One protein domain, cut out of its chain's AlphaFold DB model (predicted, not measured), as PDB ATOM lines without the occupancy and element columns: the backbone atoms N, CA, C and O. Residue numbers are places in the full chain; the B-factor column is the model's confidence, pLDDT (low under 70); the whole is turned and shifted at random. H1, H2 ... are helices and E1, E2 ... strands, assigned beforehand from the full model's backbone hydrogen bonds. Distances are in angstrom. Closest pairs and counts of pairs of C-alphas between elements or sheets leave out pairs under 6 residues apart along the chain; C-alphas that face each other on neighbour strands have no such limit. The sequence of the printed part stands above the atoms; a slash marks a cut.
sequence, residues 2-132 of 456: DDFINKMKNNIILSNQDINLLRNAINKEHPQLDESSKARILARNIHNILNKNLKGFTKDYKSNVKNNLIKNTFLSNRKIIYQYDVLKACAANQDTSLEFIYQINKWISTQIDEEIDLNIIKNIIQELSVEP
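Overview. This is residues 2 to 132 of the 456 residues of an uncharacterized protein of Maledivibacter halophilus (UniProt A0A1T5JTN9). This is an elongated body of crossed helices: H2 and H3 make a steeply crossed pair that reaches out to one end, H4 and the short helix H5 cross in the middle, and toward the other end H1 and H7 pack on H5, with H6 running beside H5. Between the two ends, the short strands E1 and E2 pair as a small antiparallel sheet. The printed part has 131 residues and is mostly helix, with seven named helices and two named strands in the order H1, E1, H2, H3, H4, E2, H5, H6, H7. It is compact, with a radius of gyration of the C-alphas of 16.1 A, and spans 53 by 27 by 27 A.

Along the chain. Find C-alpha 2 at (43.960, 46.378, 43.449); here H1 begins and runs to residue 10. E1 follows at residues 12 to 15, then H2 at residues 16 to 29, 19.5 A long. Look next at C-alpha 35, at (46.389, 19.836, 8.896), where H3, the longest helix, sets out for residue 53, 27.0 A away. H4 covers residues 59 to 74, 21.8 A long. E2 is residues 80 to 82, and H5 is residues 83 to 91. H6 takes residues 98 to 112 over 20.8 A, and H7 runs from residue 118 to C-alpha 128 at (53.883, 47.440, 33.750).

Arrangement. Start at H1, which touches the hub H5 at Met 8 and Tyr 84, their C-alphas 4.9 A apart; the two are only just about perpendicular, at 71 degrees. H5 also touches H4, closest at the C-alphas of Asn 68 and Ala 89, 5.2 A, and H7, closest at those of Ala 91 and Ile 125, 5.0 A. H6 is close to H5 but not clearly touching, at a shallow tilt of 4 degrees, opposite ways; their closest C-alphas, of Cys 90 and Ile 104, are 7.8 A apart. With residues 101 to 105 alone, H6 touches H7, about perpendicular at 86 degrees; the C-alphas of Asn 105 and Leu 118 are closest, 6.7 A. Between E1 and E2, look for N 13 and O 81, 2.8 A, and N 81 and O 14, 2.8 A, within hydrogen-bond range. H2 touches residues 38 to 46 of H3, a steep tilt of 51 degrees, opposite ways; the closest C-alphas are those of Arg 23 and Leu 42, 6.4 A. H3 and H4 only just touch, with 3 pairs of C-alphas within 8 A, closest at Leu 50 and Lys 66, 7.1 A. In H1 to H7 every O i to N i+4 pair is within hydrogen-bond range.

Size, cuts and confidence. The C-alphas farthest apart, of Gln 32 and Asn 119, are 53.4 A apart. The printed part has no cut and no long link. The model's mean pLDDT over the printed part is 74.9; look for values under 70 at residues 35 to 41, 71 to 79 and 129 to 132, among others.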
ATOM      1  N   ASP A   2      43.885  47.846  43.364       58.19
ATOM      2  CA  ASP A   2      43.960  46.378  43.449       58.19
ATOM      3  C   ASP A   2      42.686  45.616  43.054       58.19
ATOM      4  O   ASP A   2      42.787  44.541  42.469       58.19
ATOM      5  N   ASP A   3      41.485  46.151  43.305       69.25
ATOM      6  CA  ASP A   3      40.244  45.382  43.097       69.25
ATOM      7  C   ASP A   3      39.985  45.034  41.618       69.25
ATOM      8  O   ASP A   3      39.732  43.878  41.278       69.25
ATOM      9  N   PHE A   4      40.125  45.993  40.696       76.06
ATOM     10  CA  PHE A   4      39.864  45.728  39.277       76.06
ATOM     11  C   PHE A   4      41.014  44.991  38.578       76.06
ATOM     12  O   PHE A   4      40.756  44.135  37.734       76.06
ATOM     13  N   ILE A   5      42.275  45.247  38.954       78.81
ATOM     14  CA  ILE A   5      43.406  44.465  38.435       78.81
ATOM     15  C   ILE A   5      43.252  42.998  38.845       78.81
ATOM     16  O   ILE A   5      43.444  42.109  38.017       78.81
ATOM     17  N   ASN A   6      42.831  42.728  40.085       77.81
ATOM     18  CA  ASN A   6      42.544  41.368  40.537       77.81
ATOM     19  C   ASN A   6      41.369  40.741  39.773       77.81
ATOM     20  O   ASN A   6      41.463  39.578  39.378       77.81
ATOM     21  N   LYS A   7      40.300  41.495  39.472       79.00
ATOM     22  CA  LYS A   7      39.226  41.019  38.576       79.00
ATOM     23  C   LYS A   7      39.779  40.617  37.203       79.00
ATOM     24  O   LYS A   7      39.468  39.535  36.714       79.00
ATOM     25  N   MET A   8      40.657  41.427  36.612       81.00
ATOM     26  CA  MET A   8      41.237  41.162  35.288       81.00
ATOM     27  C   MET A   8      42.247  40.009  35.276       81.00
ATOM     28  O   MET A   8      42.349  39.302  34.273       81.00
ATOM     29  N   LYS A   9      42.971  39.786  36.380       83.12
ATOM     30  CA  LYS A   9      43.850  38.618  36.567       83.12
ATOM     31  C   LYS A   9      43.070  37.304  36.652       83.12
ATOM     32  O   LYS A   9      43.622  36.259  36.339       83.12
ATOM     33  N   ASN A  10      41.799  37.362  37.045       79.25
ATOM     34  CA  ASN A  10      40.945  36.186  37.209       79.25
ATOM     35  C   ASN A  10      39.992  35.946  36.026       79.25
ATOM     36  O   ASN A  10      39.374  34.884  35.955       79.25
ATOM     37  N   ASN A  11      39.864  36.897  35.097       80.12
ATOM     38  CA  ASN A  11      38.950  36.785  33.964       80.12
ATOM     39  C   ASN A  11      39.665  36.265  32.707       80.12
ATOM     40  O   ASN A  11      40.581  36.908  32.185       80.12
ATOM     41  N   ILE A  12      39.248  35.089  32.236       82.06
ATOM     42  CA  ILE A  12      39.878  34.348  31.138       82.06
ATOM     43  C   ILE A  12      39.269  34.781  29.800       82.06
ATOM     44  O   ILE A  12      38.059  34.740  29.612       82.06
ATOM     45  N   ILE A  13      40.124  35.143  28.846       82.94
ATOM     46  CA  ILE A  13      39.760  35.436  27.453       82.94
ATOM     47  C   ILE A  13      39.810  34.171  26.592       82.94
ATOM     48  O   ILE A  13      38.954  33.973  25.729       82.94
ATOM     49  N   LEU A  14      40.848  33.351  26.769       80.62
ATOM     50  CA  LEU A  14      41.055  32.140  25.976       80.62
ATOM     51  C   LEU A  14      41.928  31.145  26.739       80.62
ATOM     52  O   LEU A  14      43.040  31.477  27.140       80.62
ATOM     53  N   SER A  15      41.461  29.911  26.893       78.25
ATOM     54  CA  SER A  15      42.215  28.821  27.515       78.25
ATOM     55  C   SER A  15      42.650  27.755  26.503       78.25
ATOM     56  O   SER A  15      42.110  27.636  25.401       78.25
ATOM     57  N   ASN A  16      43.595  26.901  26.896       67.31
ATOM     58  CA  ASN A  16      43.971  25.729  26.104       67.31
ATOM     59  C   ASN A  16      42.803  24.737  25.920       67.31
ATOM     60  O   ASN A  16      42.744  24.028  24.917       67.31
ATOM     61  N   GLN A  17      41.855  24.689  26.862       67.94
ATOM     62  CA  GLN A  17      40.639  23.891  26.694       67.94
ATOM     63  C   GLN A  17      39.786  24.448  25.551       67.94
ATOM     64  O   GLN A  17      39.368  23.675  24.694       67.94
ATOM     65  N   ASP A  18      39.629  25.769  25.458       73.00
ATOM     66  CA  ASP A  18      38.912  26.416  24.352       73.00
ATOM     67  C   ASP A  18      39.604  26.162  23.010       73.00
ATOM     68  O   ASP A  18      38.950  25.839  22.020       73.00
ATOM     69  N   ILE A  19      40.938  26.225  22.975       74.06
ATOM     70  CA  ILE A  19      41.725  25.921  21.770       74.06
ATOM     71  C   ILE A  19      41.540  24.460  21.349       74.06
ATOM     72  O   ILE A  19      41.352  24.180  20.165       74.06
ATOM     73  N   ASN A  20      41.548  23.522  22.298       68.12
ATOM     74  CA  ASN A  20      41.308  22.108  22.011       68.12
ATOM     75  C   ASN A  20      39.868  21.850  21.557       68.12
ATOM     76  O   ASN A  20      39.657  21.059  20.639       68.12
ATOM     77  N   LEU A  21      38.880  22.539  22.133       73.75
ATOM     78  CA  LEU A  21      37.490  22.475  21.682       73.75
ATOM     79  C   LEU A  21      37.345  23.001  20.251       73.75
ATOM     80  O   LEU A  21      36.712  22.341  19.430       73.75
ATOM     81  N   LEU A  22      37.982  24.130  19.926       72.38
ATOM     82  CA  LEU A  22      38.017  24.674  18.566       72.38
ATOM     83  C   LEU A  22      38.697  23.709  17.596       72.38
ATOM     84  O   LEU A  22      38.165  23.451  16.521       72.38
ATOM     85  N   ARG A  23      39.844  23.141  17.976       70.94
ATOM     86  CA  ARG A  23      40.567  22.156  17.163       70.94
ATOM     87  C   ARG A  23      39.712  20.916  16.899       70.94
ATOM     88  O   ARG A  23      39.589  20.493  15.754       70.94
ATOM     89  N   ASN A  24      39.066  20.373  17.928       70.56
ATOM     90  CA  ASN A  24      38.187  19.211  17.800       70.56
ATOM     91  C   ASN A  24      36.953  19.516  16.939       70.56
ATOM     92  O   ASN A  24      36.550  18.680  16.131       70.56
ATOM     93  N   ALA A  25      36.374  20.712  17.079       69.69
ATOM     94  CA  ALA A  25      35.278  21.168  16.232       69.69
ATOM     95  C   ALA A  25      35.715  21.267  14.765       69.69
ATOM     96  O   ALA A  25      35.050  20.701  13.906       69.69
ATOM     97  N   ILE A  26      36.872  21.873  14.482       75.44
ATOM     98  CA  ILE A  26      37.428  21.984  13.125       75.44
ATOM     99  C   ILE A  26      37.695  20.601  12.524       75.44
ATOM    100  O   ILE A  26      37.326  20.353  11.380       75.44
ATOM    101  N   ASN A  27      38.267  19.676  13.297       76.12
ATOM    102  CA  ASN A  27      38.524  18.311  12.837       76.12
ATOM    103  C   ASN A  27      37.233  17.559  12.489       76.12
ATOM    104  O   ASN A  27      37.210  16.764  11.554       76.12
ATOM    105  N   LYS A  28      36.151  17.832  13.223       77.06
ATOM    106  CA  LYS A  28      34.834  17.233  12.999       77.06
ATOM    107  C   LYS A  28      34.061  17.888  11.852       77.06
ATOM    108  O   LYS A  28      33.360  17.193  11.125       77.06
ATOM    109  N   GLU A  29      34.140  19.208  11.718       69.44
ATOM    110  CA  GLU A  29      33.430  19.994  10.698       69.44
ATOM    111  C   GLU A  29      34.132  19.944   9.335       69.44
ATOM    112  O   GLU A  29      33.474  20.028   8.298       69.44
ATOM    113  N   HIS A  30      35.453  19.750   9.333       79.56
ATOM    114  CA  HIS A  30      36.288  19.714   8.138       79.56
ATOM    115  C   HIS A  30      37.217  18.479   8.085       79.56
ATOM    116  O   HIS A  30      38.440  18.637   8.013       79.56
ATOM    117  N   PRO A  31      36.678  17.242   8.088       80.62
ATOM    118  CA  PRO A  31      37.503  16.032   8.148       80.62
ATOM    119  C   PRO A  31      38.433  15.870   6.935       80.62
ATOM    120  O   PRO A  31      39.551  15.385   7.077       80.62
ATOM    121  N   GLN A  32      37.993  16.353   5.774       79.06
ATOM    122  CA  GLN A  32      38.688  16.273   4.484       79.06
ATOM    123  C   GLN A  32      39.800  17.317   4.288       79.06
ATOM    124  O   GLN A  32      40.528  17.237   3.302       79.06
ATOM    125  N   LEU A  33      39.939  18.306   5.179       79.50
ATOM    126  CA  LEU A  33      41.018  19.291   5.071       79.50
ATOM    127  C   LEU A  33      42.339  18.737   5.613       79.50
ATOM    128  O   LEU A  33      42.362  17.981   6.587       79.50
ATOM    129  N   ASP A  34      43.443  19.179   5.016       78.00
ATOM    130  CA  ASP A  34      44.779  18.920   5.542       78.00
ATOM    131  C   ASP A  34      45.035  19.686   6.853       78.00
ATOM    132  O   ASP A  34      44.349  20.655   7.207       78.00
ATOM    133  N   GLU A  35      46.044  19.242   7.600       63.50
ATOM    134  CA  GLU A  35      46.389  19.836   8.896       63.50
ATOM    135  C   GLU A  35      46.805  21.309   8.773       63.50
ATOM    136  O   GLU A  35      46.481  22.119   9.642       63.50
ATOM    137  N   SER A  36      47.431  21.701   7.658       58.50
ATOM    138  CA  SER A  36      47.804  23.097   7.390       58.50
ATOM    139  C   SER A  36      46.573  24.005   7.263       58.50
ATOM    140  O   SER A  36      46.512  25.090   7.849       58.50
ATOM    141  N   SER A  37      45.541  23.561   6.544       58.50
ATOM    142  CA  SER A  37      44.307  24.326   6.358       58.50
ATOM    143  C   SER A  37      43.468  24.366   7.627       58.50
ATOM    144  O   SER A  37      42.929  25.422   7.968       58.50
ATOM    145  N   LYS A  38      43.424  23.266   8.384       62.34
ATOM    146  CA  LYS A  38      42.809  23.233   9.718       62.34
ATOM    147  C   LYS A  38      43.514  24.184  10.689       62.34
ATOM    148  O   LYS A  38      42.841  24.935  11.394       62.34
ATOM    149  N   ALA A  39      44.847  24.234  10.671       56.53
ATOM    150  CA  ALA A  39      45.630  25.172  11.473       56.53
ATOM    151  C   ALA A  39      45.342  26.635  11.097       56.53
ATOM    152  O   ALA A  39      45.161  27.470  11.985       56.53
ATOM    153  N   ARG A  40      45.199  26.948   9.801       59.78
ATOM    154  CA  ARG A  40      44.786  28.286   9.335       59.78
ATOM    155  C   ARG A  40      43.396  28.679   9.843       59.78
ATOM    156  O   ARG A  40      43.198  29.818  10.270       59.78
ATOM    157  N   ILE A  41      42.436  27.753   9.829       63.16
ATOM    158  CA  ILE A  41      41.084  27.993  10.364       63.16
ATOM    159  C   ILE A  41      41.140  28.213  11.880       63.16
ATOM    160  O   ILE A  41      40.524  29.151  12.388       63.16
ATOM    161  N   LEU A  42      41.920  27.403  12.597       71.62
ATOM    162  CA  LEU A  42      42.115  27.543  14.038       71.62
ATOM    163  C   LEU A  42      42.723  28.906  14.391       71.62
ATOM    164  O   LEU A  42      42.179  29.611  15.239       71.62
ATOM    165  N   ALA A  43      43.788  29.314  13.699       66.69
ATOM    166  CA  ALA A  43      44.424  30.616  13.887       66.69
ATOM    167  C   ALA A  43      43.436  31.766  13.637       66.69
ATOM    168  O   ALA A  43      43.325  32.683  14.451       66.69
ATOM    169  N   ARG A  44      42.641  31.688  12.561       69.94
ATOM    170  CA  ARG A  44      41.589  32.674  12.268       69.94
ATOM    171  C   ARG A  44      40.545  32.751  13.384       69.94
ATOM    172  O   ARG A  44      40.148  33.847  13.771       69.94
ATOM    173  N   ASN A  45      40.124  31.611  13.928       72.56
ATOM    174  CA  ASN A  45      39.169  31.560  15.034       72.56
ATOM    175  C   ASN A  45      39.740  32.183  16.312       72.56
ATOM    176  O   ASN A  45      39.055  32.986  16.947       72.56
ATOM    177  N   ILE A  46      41.002  31.899  16.640       76.50
ATOM    178  CA  ILE A  46      41.712  32.533  17.761       76.50
ATOM    179  C   ILE A  46      41.779  34.051  17.553       76.50
ATOM    180  O   ILE A  46      41.375  34.809  18.434       76.50
ATOM    181  N   HIS A  47      42.185  34.518  16.368       74.31
ATOM    182  CA  HIS A  47      42.206  35.950  16.051       74.31
ATOM    183  C   HIS A  47      40.830  36.608  16.193       74.31
ATOM    184  O   HIS A  47      40.736  37.727  16.692       74.31
ATOM    185  N   ASN A  48      39.759  35.921  15.796       78.19
ATOM    186  CA  ASN A  48      38.397  36.425  15.942       78.19
ATOM    187  C   ASN A  48      37.976  36.546  17.411       78.19
ATOM    188  O   ASN A  48      37.320  37.524  17.771       78.19
ATOM    189  N   ILE A  49      38.355  35.589  18.261       78.44
ATOM    190  CA  ILE A  49      38.101  35.649  19.707       78.44
ATOM    191  C   ILE A  49      38.845  36.835  20.323       78.44
ATOM    192  O   ILE A  49      38.236  37.633  21.037       78.44
ATOM    193  N   LEU A  50      40.124  37.014  19.986       81.31
ATOM    194  CA  LEU A  50      40.913  38.150  20.465       81.31
ATOM    195  C   LEU A  50      40.322  39.485  19.992       81.31
ATOM    196  O   LEU A  50      40.092  40.376  20.801       81.31
ATOM    197  N   ASN A  51      39.963  39.612  18.711       77.94
ATOM    198  CA  ASN A  51      39.363  40.835  18.162       77.94
ATOM    199  C   ASN A  51      38.057  41.232  18.862       77.94
ATOM    200  O   ASN A  51      37.801  42.422  19.059       77.94
ATOM    201  N   LYS A  52      37.227  40.249  19.232       82.44
ATOM    202  CA  LYS A  52      35.993  40.487  19.991       82.44
ATOM    203  C   LYS A  52      36.281  40.987  21.403       82.44
ATOM    204  O   LYS A  52      35.582  41.883  21.867       82.44
ATOM    205  N   ASN A  53      37.313  40.446  22.046       82.56
ATOM    206  CA  ASN A  53      37.728  40.848  23.387       82.56
ATOM    207  C   ASN A  53      38.462  42.197  23.410       82.56
ATOM    208  O   ASN A  53      38.447  42.865  24.432       82.56
ATOM    209  N   LEU A  54      39.019  42.652  22.285       83.25
ATOM    210  CA  LEU A  54      39.624  43.981  22.122       83.25
ATOM    211  C   LEU A  54      38.619  45.044  21.625       83.25
ATOM    212  O   LEU A  54      38.993  46.034  20.990       83.25
ATOM    213  N   LYS A  55      37.313  44.848  21.840       79.00
ATOM    214  CA  LYS A  55      36.287  45.828  21.449       79.00
ATOM    215  C   LYS A  55      36.478  47.132  22.235       79.00
ATOM    216  O   LYS A  55      36.518  47.110  23.452       79.00
ATOM    217  N   GLY A  56      36.565  48.264  21.538       73.25
ATOM    218  CA  GLY A  56      36.877  49.570  22.140       73.25
ATOM    219  C   GLY A  56      38.143  50.196  21.557       73.25
ATOM    220  O   GLY A  56      38.192  51.413  21.423       73.25
ATOM    221  N   PHE A  57      39.080  49.363  21.095       78.62
ATOM    222  CA  PHE A  57      40.262  49.795  20.348       78.62
ATOM    223  C   PHE A  57      39.956  50.035  18.855       78.62
ATOM    224  O   PHE A  57      39.144  49.312  18.250       78.62
ATOM    225  N   THR A  58      40.634  51.008  18.240       78.56
ATOM    226  CA  THR A  58      40.649  51.214  16.780       78.56
ATOM    227  C   THR A  58      41.417  50.089  16.082       78.56
ATOM    228  O   THR A  58      42.065  49.251  16.714       78.56
ATOM    229  N   LYS A  59      41.300  50.011  14.752       75.88
ATOM    230  CA  LYS A  59      41.887  48.926  13.950       75.88
ATOM    231  C   LYS A  59      43.412  48.835  14.101       75.88
ATOM    232  O   LYS A  59      43.947  47.723  14.170       75.88
ATOM    233  N   ASP A  60      44.074  49.980  14.205       70.62
ATOM    234  CA  ASP A  60      45.532  50.065  14.277       70.62
ATOM    235  C   ASP A  60      46.034  49.587  15.645       70.62
ATOM    236  O   ASP A  60      46.825  48.643  15.722       70.62
ATOM    237  N   TYR A  61      45.448  50.095  16.736       76.19
ATOM    238  CA  TYR A  61      45.788  49.646  18.090       76.19
ATOM    239  C   TYR A  61      45.431  48.178  18.337       76.19
ATOM    240  O   TYR A  61      46.210  47.455  18.959       76.19
ATOM    241  N   LYS A  62      44.309  47.684  17.791       81.00
ATOM    242  CA  LYS A  62      43.955  46.255  17.859       81.00
ATOM    243  C   LYS A  62      45.041  45.367  17.279       81.00
ATOM    244  O   LYS A  62      45.322  44.315  17.845       81.00
ATOM    245  N   SER A  63      45.618  45.758  16.146       73.38
ATOM    246  CA  SER A  63      46.627  44.947  15.464       73.38
ATOM    247  C   SER A  63      47.906  44.856  16.296       73.38
ATOM    248  O   SER A  63      48.402  43.750  16.513       73.38
ATOM    249  N   ASN A  64      48.357  45.980  16.858       74.06
ATOM    250  CA  ASN A  64      49.560  46.039  17.691       74.06
ATOM    251  C   ASN A  64      49.391  45.283  19.018       74.06
ATOM    252  O   ASN A  64      50.173  44.383  19.323       74.06
ATOM    253  N   VAL A  65      48.307  45.556  19.759       80.50
ATOM    254  CA  VAL A  65      47.994  44.859  21.021       80.50
ATOM    255  C   VAL A  65      47.870  43.352  20.797       80.50
ATOM    256  O   VAL A  65      48.422  42.563  21.559       80.50
ATOM    257  N   LYS A  66      47.195  42.922  19.726       81.50
ATOM    258  CA  LYS A  66      47.034  41.502  19.386       81.50
ATOM    259  C   LYS A  66      48.370  40.830  19.069       81.50
ATOM    260  O   LYS A  66      48.592  39.708  19.517       81.50
ATOM    261  N   ASN A  67      49.246  41.492  18.317       74.19
ATOM    262  CA  ASN A  67      50.561  40.948  17.990       74.19
ATOM    263  C   ASN A  67      51.405  40.758  19.257       74.19
ATOM    264  O   ASN A  67      51.988  39.689  19.438       74.19
ATOM    265  N   ASN A  68      51.392  41.730  20.170       76.31
ATOM    266  CA  ASN A  68      52.073  41.607  21.460       76.31
ATOM    267  C   ASN A  68      51.444  40.534  22.351       76.31
ATOM    268  O   ASN A  68      52.164  39.756  22.965       76.31
ATOM    269  N   LEU A  69      50.115  40.430  22.382       82.31
ATOM    270  CA  LEU A  69      49.409  39.414  23.159       82.31
ATOM    271  C   LEU A  69      49.768  38.000  22.691       82.31
ATOM    272  O   LEU A  69      50.032  37.120  23.507       82.31
ATOM    273  N   ILE A  70      49.820  37.787  21.374       73.06
ATOM    274  CA  ILE A  70      50.191  36.496  20.792       73.06
ATOM    275  C   ILE A  70      51.656  36.176  21.094       73.06
ATOM    276  O   ILE A  70      51.945  35.069  21.550       73.06
ATOM    277  N   LYS A  71      52.561  37.145  20.899       68.44
ATOM    278  CA  LYS A  71      53.989  36.982  21.195       68.44
ATOM    279  C   LYS A  71      54.226  36.659  22.673       68.44
ATOM    280  O   LYS A  71      54.875  35.668  22.979       68.44
ATOM    281  N   ASN A  72      53.629  37.420  23.584       65.19
ATOM    282  CA  ASN A  72      53.895  37.310  25.021       65.19
ATOM    283  C   ASN A  72      53.139  36.158  25.705       65.19
ATOM    284  O   ASN A  72      53.482  35.773  26.820       65.19
ATOM    285  N   THR A  73      52.121  35.589  25.054       65.56
ATOM    286  CA  THR A  73      51.364  34.455  25.607       65.56
ATOM    287  C   THR A  73      51.799  33.135  24.977       65.56
ATOM    288  O   THR A  73      52.230  32.222  25.681       65.56
ATOM    289  N   PHE A  74      51.714  33.023  23.648       59.34
ATOM    290  CA  PHE A  74      51.899  31.741  22.967       59.34
ATOM    291  C   PHE A  74      53.372  31.384  22.754       59.34
ATOM    292  O   PHE A  74      53.707  30.207  22.857       59.34
ATOM    293  N   LEU A  75      54.266  32.361  22.536       54.44
ATOM    294  CA  LEU A  75      55.712  32.082  22.448       54.44
ATOM    295  C   LEU A  75      56.342  31.830  23.826       54.44
ATOM    296  O   LEU A  75      57.407  31.234  23.910       54.44
ATOM    297  N   SER A  76      55.673  32.246  24.906       54.16
ATOM    298  CA  SER A  76      56.105  32.024  26.297       54.16
ATOM    299  C   SER A  76      55.515  30.750  26.921       54.16
ATOM    300  O   SER A  76      55.568  30.576  28.136       54.16
ATOM    301  N   ASN A  77      54.904  29.871  26.113       53.69
ATOM    302  CA  ASN A  77      54.264  28.619  26.546       53.69
ATOM    303  C   ASN A  77      53.151  28.798  27.608       53.69
ATOM    304  O   ASN A  77      52.787  27.851  28.317       53.69
ATOM    305  N   ARG A  78      52.583  30.009  27.738       59.19
ATOM    306  CA  ARG A  78      51.441  30.259  28.626       59.19
ATOM    307  C   ARG A  78      50.182  29.673  27.984       59.19
ATOM    308  O   ARG A  78      49.895  29.877  26.808       59.19
ATOM    309  N   LYS A  79      49.426  28.909  28.775       64.62
ATOM    310  CA  LYS A  79      48.283  28.096  28.311       64.62
ATOM    311  C   LYS A  79      46.933  28.816  28.396       64.62
ATOM    312  O   LYS A  79      45.912  28.231  28.031       64.62
ATOM    313  N   ILE A  80      46.911  30.033  28.937       75.56
ATOM    314  CA  ILE A  80      45.704  30.812  29.221       75.56
ATOM    315  C   ILE A  80      46.014  32.286  28.955       75.56
ATOM    316  O   ILE A  80      47.079  32.758  29.344       75.56
ATOM    317  N   ILE A  81      45.085  32.976  28.297       82.06
ATOM    318  CA  ILE A  81      45.066  34.427  28.122       82.06
ATOM    319  C   ILE A  81      44.019  34.992  29.072       82.06
ATOM    320  O   ILE A  81      42.839  34.652  28.960       82.06
ATOM    321  N   TYR A  82      44.437  35.883  29.956       85.75
ATOM    322  CA  TYR A  82      43.585  36.671  30.836       85.75
ATOM    323  C   TYR A  82      43.384  38.086  30.289       85.75
ATOM    324  O   TYR A  82      44.157  38.580  29.466       85.75
ATOM    325  N   GLN A  83      42.375  38.795  30.795       85.75
ATOM    326  CA  GLN A  83      42.218  40.228  30.519       85.75
ATOM    327  C   GLN A  83      43.436  41.035  30.978       85.75
ATOM    328  O   GLN A  83      43.824  42.005  30.333       85.75
ATOM    329  N   TYR A  84      44.087  40.610  32.059       85.19
ATOM    330  CA  TYR A  84      45.328  41.227  32.513       85.19
ATOM    331  C   TYR A  84      46.469  41.127  31.482       85.19
ATOM    332  O   TYR A  84      47.253  42.065  31.351       85.19
ATOM    333  N   ASP A  85      46.525  40.062  30.678       83.75
ATOM    334  CA  ASP A  85      47.546  39.922  29.632       83.75
ATOM    335  C   ASP A  85      47.343  40.931  28.493       83.75
ATOM    336  O   ASP A  85      48.308  41.372  27.869       83.75
ATOM    337  N   VAL A  86      46.102  41.378  28.263       86.94
ATOM    338  CA  VAL A  86      45.810  42.482  27.337       86.94
ATOM    339  C   VAL A  86      46.382  43.797  27.862       86.94
ATOM    340  O   VAL A  86      46.983  44.533  27.087       86.94
ATOM    341  N   LEU A  87      46.276  44.076  29.167       86.06
ATOM    342  CA  LEU A  87      46.908  45.262  29.762       86.06
ATOM    343  C   LEU A  87      48.428  45.228  29.618       86.06
ATOM    344  O   LEU A  87      49.019  46.235  29.234       86.06
ATOM    345  N   LYS A  88      49.051  44.068  29.859       82.81
ATOM    346  CA  LYS A  88      50.492  43.893  29.630       82.81
ATOM    347  C   LYS A  88      50.861  44.113  28.161       82.81
ATOM    348  O   LYS A  88      51.836  44.795  27.867       82.81
ATOM    349  N   ALA A  89      50.065  43.583  27.231       83.81
ATOM    350  CA  ALA A  89      50.280  43.776  25.798       83.81
ATOM    351  C   ALA A  89      50.121  45.244  25.363       83.81
ATOM    352  O   ALA A  89      50.840  45.695  24.470       83.81
ATOM    353  N   CYS A  90      49.214  45.991  26.002       84.12
ATOM    354  CA  CYS A  90      49.074  47.431  25.816       84.12
ATOM    355  C   CYS A  90      50.285  48.198  26.359       84.12
ATOM    356  O   CYS A  90      50.797  49.062  25.659       84.12
ATOM    357  N   ALA A  91      50.772  47.864  27.558       82.12
ATOM    358  CA  ALA A  91      51.964  48.495  28.128       82.12
ATOM    359  C   ALA A  91      53.212  48.256  27.259       82.12
ATOM    360  O   ALA A  91      53.990  49.172  27.006       82.12
ATOM    361  N   ALA A  92      53.334  47.059  26.681       77.19
ATOM    362  CA  ALA A  92      54.421  46.711  25.770       77.19
ATOM    363  C   ALA A  92      54.422  47.490  24.435       77.19
ATOM    364  O   ALA A  92      55.427  47.457  23.729       77.19
ATOM    365  N   ASN A  93      53.339  48.192  24.066       71.38
ATOM    366  CA  ASN A  93      53.304  48.986  22.829       71.38
ATOM    367  C   ASN A  93      54.146  50.268  22.891       71.38
ATOM    368  O   ASN A  93      54.318  50.890  21.847       71.38
ATOM    369  N   GLN A  94      54.639  50.676  24.070       66.25
ATOM    370  CA  GLN A  94      55.425  51.906  24.287       66.25
ATOM    371  C   GLN A  94      54.743  53.212  23.817       66.25
ATOM    372  O   GLN A  94      55.343  54.283  23.871       66.25
ATOM    373  N   ASP A  95      53.477  53.150  23.396       72.62
ATOM    374  CA  ASP A  95      52.664  54.305  23.040       72.62
ATOM    375  C   ASP A  95      52.103  54.943  24.315       72.62
ATOM    376  O   ASP A  95      51.368  54.315  25.078       72.62
ATOM    377  N   THR A  96      52.471  56.197  24.564       69.69
ATOM    378  CA  THR A  96      52.017  56.972  25.726       69.69
ATOM    379  C   THR A  96      51.059  58.101  25.346       69.69
ATOM    380  O   THR A  96      50.860  59.032  26.133       69.69
ATOM    381  N   SER A  97      50.495  58.072  24.136       77.19
ATOM    382  CA  SER A  97      49.545  59.080  23.672       77.19
ATOM    383  C   SER A  97      48.274  59.081  24.526       77.19
ATOM    384  O   SER A  97      47.787  58.045  24.990       77.19
ATOM    385  N   LEU A  98      47.698  60.269  24.729       76.44
ATOM    386  CA  LEU A  98      46.419  60.411  25.435       76.44
ATOM    387  C   LEU A  98      45.292  59.656  24.719       76.44
ATOM    388  O   LEU A  98      44.393  59.138  25.375       76.44
ATOM    389  N   GLU A  99      45.366  59.556  23.389       80.06
ATOM    390  CA  GLU A  99      44.417  58.795  22.581       80.06
ATOM    391  C   GLU A  99      44.484  57.294  22.891       80.06
ATOM    392  O   GLU A  99      43.446  56.665  23.111       80.06
ATOM    393  N   PHE A 100      45.685  56.718  22.984       81.00
ATOM    394  CA  PHE A 100      45.848  55.311  23.335       81.00
ATOM    395  C   PHE A 100      45.402  55.023  24.775       81.00
ATOM    396  O   PHE A 100      44.651  54.074  25.012       81.00
ATOM    397  N   ILE A 101      45.759  55.891  25.730       81.62
ATOM    398  CA  ILE A 101      45.310  55.786  27.131       81.62
ATOM    399  C   ILE A 101      43.779  55.861  27.224       81.62
ATOM    400  O   ILE A 101      43.165  55.088  27.961       81.62
ATOM    401  N   TYR A 102      43.145  56.743  26.448       83.31
ATOM    402  CA  TYR A 102      41.688  56.840  26.383       83.31
ATOM    403  C   TYR A 102      41.046  55.557  25.841       83.31
ATOM    404  O   TYR A 102      40.042  55.094  26.379       83.31
ATOM    405  N   GLN A 103      41.636  54.929  24.821       84.62
ATOM    406  CA  GLN A 103      41.133  53.655  24.300       84.62
ATOM    407  C   GLN A 103      41.301  52.502  25.290       84.62
ATOM    408  O   GLN A 103      40.395  51.674  25.410       84.62
ATOM    409  N   ILE A 104      42.405  52.472  26.043       85.19
ATOM    410  CA  ILE A 104      42.599  51.515  27.137       85.19
ATOM    411  C   ILE A 104      41.537  51.732  28.213       85.19
ATOM    412  O   ILE A 104      40.908  50.767  28.633       85.19
ATOM    413  N   ASN A 105      41.286  52.978  28.615       84.25
ATOM    414  CA  ASN A 105      40.252  53.294  29.596       84.25
ATOM    415  C   ASN A 105      38.864  52.859  29.108       84.25
ATOM    416  O   ASN A 105      38.158  52.131  29.805       84.25
ATOM    417  N   LYS A 106      38.507  53.208  27.869       83.25
ATOM    418  CA  LYS A 106      37.253  52.781  27.245       83.25
ATOM    419  C   LYS A 106      37.126  51.260  27.235       83.25
ATOM    420  O   LYS A 106      36.061  50.733  27.537       83.25
ATOM    421  N   TRP A 107      38.202  50.548  26.911       87.25
ATOM    422  CA  TRP A 107      38.210  49.093  26.948       87.25
ATOM    423  C   TRP A 107      38.046  48.555  28.377       87.25
ATOM    424  O   TRP A 107      37.146  47.752  28.595       87.25
ATOM    425  N   ILE A 108      38.818  49.021  29.362       84.00
ATOM    426  CA  ILE A 108      38.697  48.562  30.757       84.00
ATOM    427  C   ILE A 108      37.292  48.836  31.296       84.00
ATOM    428  O   ILE A 108      36.677  47.933  31.856       84.00
ATOM    429  N   SER A 109      36.750  50.026  31.039       81.00
ATOM    430  CA  SER A 109      35.397  50.410  31.451       81.00
ATOM    431  C   SER A 109      34.338  49.454  30.887       81.00
ATOM    432  O   SER A 109      33.389  49.105  31.582       81.00
ATOM    433  N   THR A 110      34.533  48.924  29.669       79.81
ATOM    434  CA  THR A 110      33.642  47.880  29.116       79.81
ATOM    435  C   THR A 110      33.784  46.512  29.786       79.81
ATOM    436  O   THR A 110      32.889  45.684  29.636       79.81
ATOM    437  N   GLN A 111      34.891  46.247  30.485       79.06
ATOM    438  CA  GLN A 111      35.125  44.979  31.182       79.06
ATOM    439  C   GLN A 111      34.643  45.000  32.636       79.06
ATOM    440  O   GLN A 111      34.250  43.951  33.143       79.06
ATOM    441  N   ILE A 112      34.691  46.157  33.305       74.50
ATOM    442  CA  ILE A 112      34.396  46.268  34.744       74.50
ATOM    443  C   ILE A 112      33.121  47.050  35.082       74.50
ATOM    444  O   ILE A 112      32.770  47.101  36.255       74.50
ATOM    445  N   ASP A 113      32.427  47.608  34.082       70.62
ATOM    446  CA  ASP A 113      31.188  48.398  34.246       70.62
ATOM    447  C   ASP A 113      31.352  49.608  35.191       70.62
ATOM    448  O   ASP A 113      30.425  50.041  35.873       70.62
ATOM    449  N   GLU A 114      32.569  50.153  35.244       72.38
ATOM    450  CA  GLU A 114      32.964  51.293  36.069       72.38
ATOM    451  C   GLU A 114      33.908  52.196  35.267       72.38
ATOM    452  O   GLU A 114      34.764  51.711  34.524       72.38
ATOM    453  N   GLU A 115      33.768  53.511  35.430       70.50
ATOM    454  CA  GLU A 115      34.670  54.493  34.826       70.50
ATOM    455  C   GLU A 115      35.910  54.671  35.713       70.50
ATOM    456  O   GLU A 115      35.801  54.967  36.906       70.50
ATOM    457  N   ILE A 116      37.101  54.486  35.135       76.25
ATOM    458  CA  ILE A 116      38.376  54.649  35.848       76.25
ATOM    459  C   ILE A 116      38.994  56.002  35.494       76.25
ATOM    460  O   ILE A 116      38.988  56.419  34.339       76.25
ATOM    461  N   ASP A 117      39.601  56.675  36.471       80.81
ATOM    462  CA  ASP A 117      40.403  57.875  36.220       80.81
ATOM    463  C   ASP A 117      41.592  57.564  35.283       80.81
ATOM    464  O   ASP A 117      42.380  56.641  35.516       80.81
ATOM    465  N   LEU A 118      41.754  58.367  34.227       77.88
ATOM    466  CA  LEU A 118      42.836  58.248  33.243       77.88
ATOM    467  C   LEU A 118      44.237  58.281  33.877       77.88
ATOM    468  O   LEU A 118      45.151  57.632  33.367       77.88
ATOM    469  N   ASN A 119      44.416  58.991  34.995       78.50
ATOM    470  CA  ASN A 119      45.690  59.046  35.712       78.50
ATOM    471  C   ASN A 119      46.053  57.694  36.338       78.50
ATOM    472  O   ASN A 119      47.219  57.309  36.336       78.50
ATOM    473  N   ILE A 120      45.056  56.941  36.815       80.31
ATOM    474  CA  ILE A 120      45.263  55.590  37.352       80.31
ATOM    475  C   ILE A 120      45.742  54.664  36.231       80.31
ATOM    476  O   ILE A 120      46.705  53.925  36.413       80.31
ATOM    477  N   ILE A 121      45.119  54.742  35.050       81.31
ATOM    478  CA  ILE A 121      45.515  53.946  33.876       81.31
ATOM    479  C   ILE A 121      46.937  54.277  33.430       81.31
ATOM    480  O   ILE A 121      47.727  53.374  33.159       81.31
ATOM    481  N   LYS A 122      47.281  55.567  33.396       81.88
ATOM    482  CA  LYS A 122      48.623  56.024  33.038       81.88
ATOM    483  C   LYS A 122      49.688  55.463  33.985       81.88
ATOM    484  O   LYS A 122      50.698  54.957  33.504       81.88
ATOM    485  N   ASN A 123      49.437  55.492  35.295       81.88
ATOM    486  CA  ASN A 123      50.356  54.940  36.292       81.88
ATOM    487  C   ASN A 123      50.533  53.422  36.120       81.88
ATOM    488  O   ASN A 123      51.659  52.942  36.111       81.88
ATOM    489  N   ILE A 124      49.449  52.678  35.873       81.88
ATOM    490  CA  ILE A 124      49.505  51.221  35.644       81.88
ATOM    491  C   ILE A 124      50.338  50.876  34.412       81.88
ATOM    492  O   ILE A 124      51.166  49.971  34.452       81.88
ATOM    493  N   ILE A 125      50.127  51.581  33.299       81.00
ATOM    494  CA  ILE A 125      50.887  51.347  32.065       81.00
ATOM    495  C   ILE A 125      52.377  51.608  32.302       81.00
ATOM    496  O   ILE A 125      53.213  50.843  31.822       81.00
ATOM    497  N   GLN A 126      52.708  52.655  33.061       79.50
ATOM    498  CA  GLN A 126      54.089  52.977  33.412       79.50
ATOM    499  C   GLN A 126      54.716  51.913  34.318       79.50
ATOM    500  O   GLN A 126      55.823  51.476  34.031       79.50
ATOM    501  N   GLU A 127      54.007  51.439  35.343       80.75
ATOM    502  CA  GLU A 127      54.464  50.351  36.221       80.75
ATOM    503  C   GLU A 127      54.704  49.044  35.444       80.75
ATOM    504  O   GLU A 127      55.740  48.403  35.603       80.75
ATOM    505  N   LEU A 128      53.789  48.673  34.543       77.19
ATOM    506  CA  LEU A 128      53.883  47.440  33.750       77.19
ATOM    507  C   LEU A 128      54.957  47.486  32.656       77.19
ATOM    508  O   LEU A 128      55.383  46.436  32.180       77.19
ATOM    509  N   SER A 129      55.391  48.679  32.245       69.19
ATOM    510  CA  SER A 129      56.445  48.850  31.234       69.19
ATOM    511  C   SER A 129      57.856  48.593  31.785       69.19
ATOM    512  O   SER A 129      58.807  48.536  31.008       69.19
ATOM    513  N   VAL A 130      58.005  48.447  33.109       60.16
ATOM    514  CA  VAL A 130      59.302  48.327  33.800       60.16
ATOM    515  C   VAL A 130      59.667  46.871  34.148       60.16
ATOM    516  O   VAL A 130      60.813  46.619  34.501       60.16
ATOM    517  N   GLU A 131      58.768  45.888  33.998       45.59
ATOM    518  CA  GLU A 131      59.074  44.466  34.262       45.59
ATOM    519  C   GLU A 131      59.619  43.728  33.016       45.59
ATOM    520  O   GLU A 131      58.862  43.511  32.064       45.59
ATOM    521  N   PRO A 132      60.880  43.244  32.999       39.47
ATOM    522  CA  PRO A 132      61.360  42.331  31.974       39.47
ATOM    523  C   PRO A 132      61.320  40.885  32.497       39.47
ATOM    524  O   PRO A 132      62.213  40.454  33.221       39.47
TER     525      PRO A 132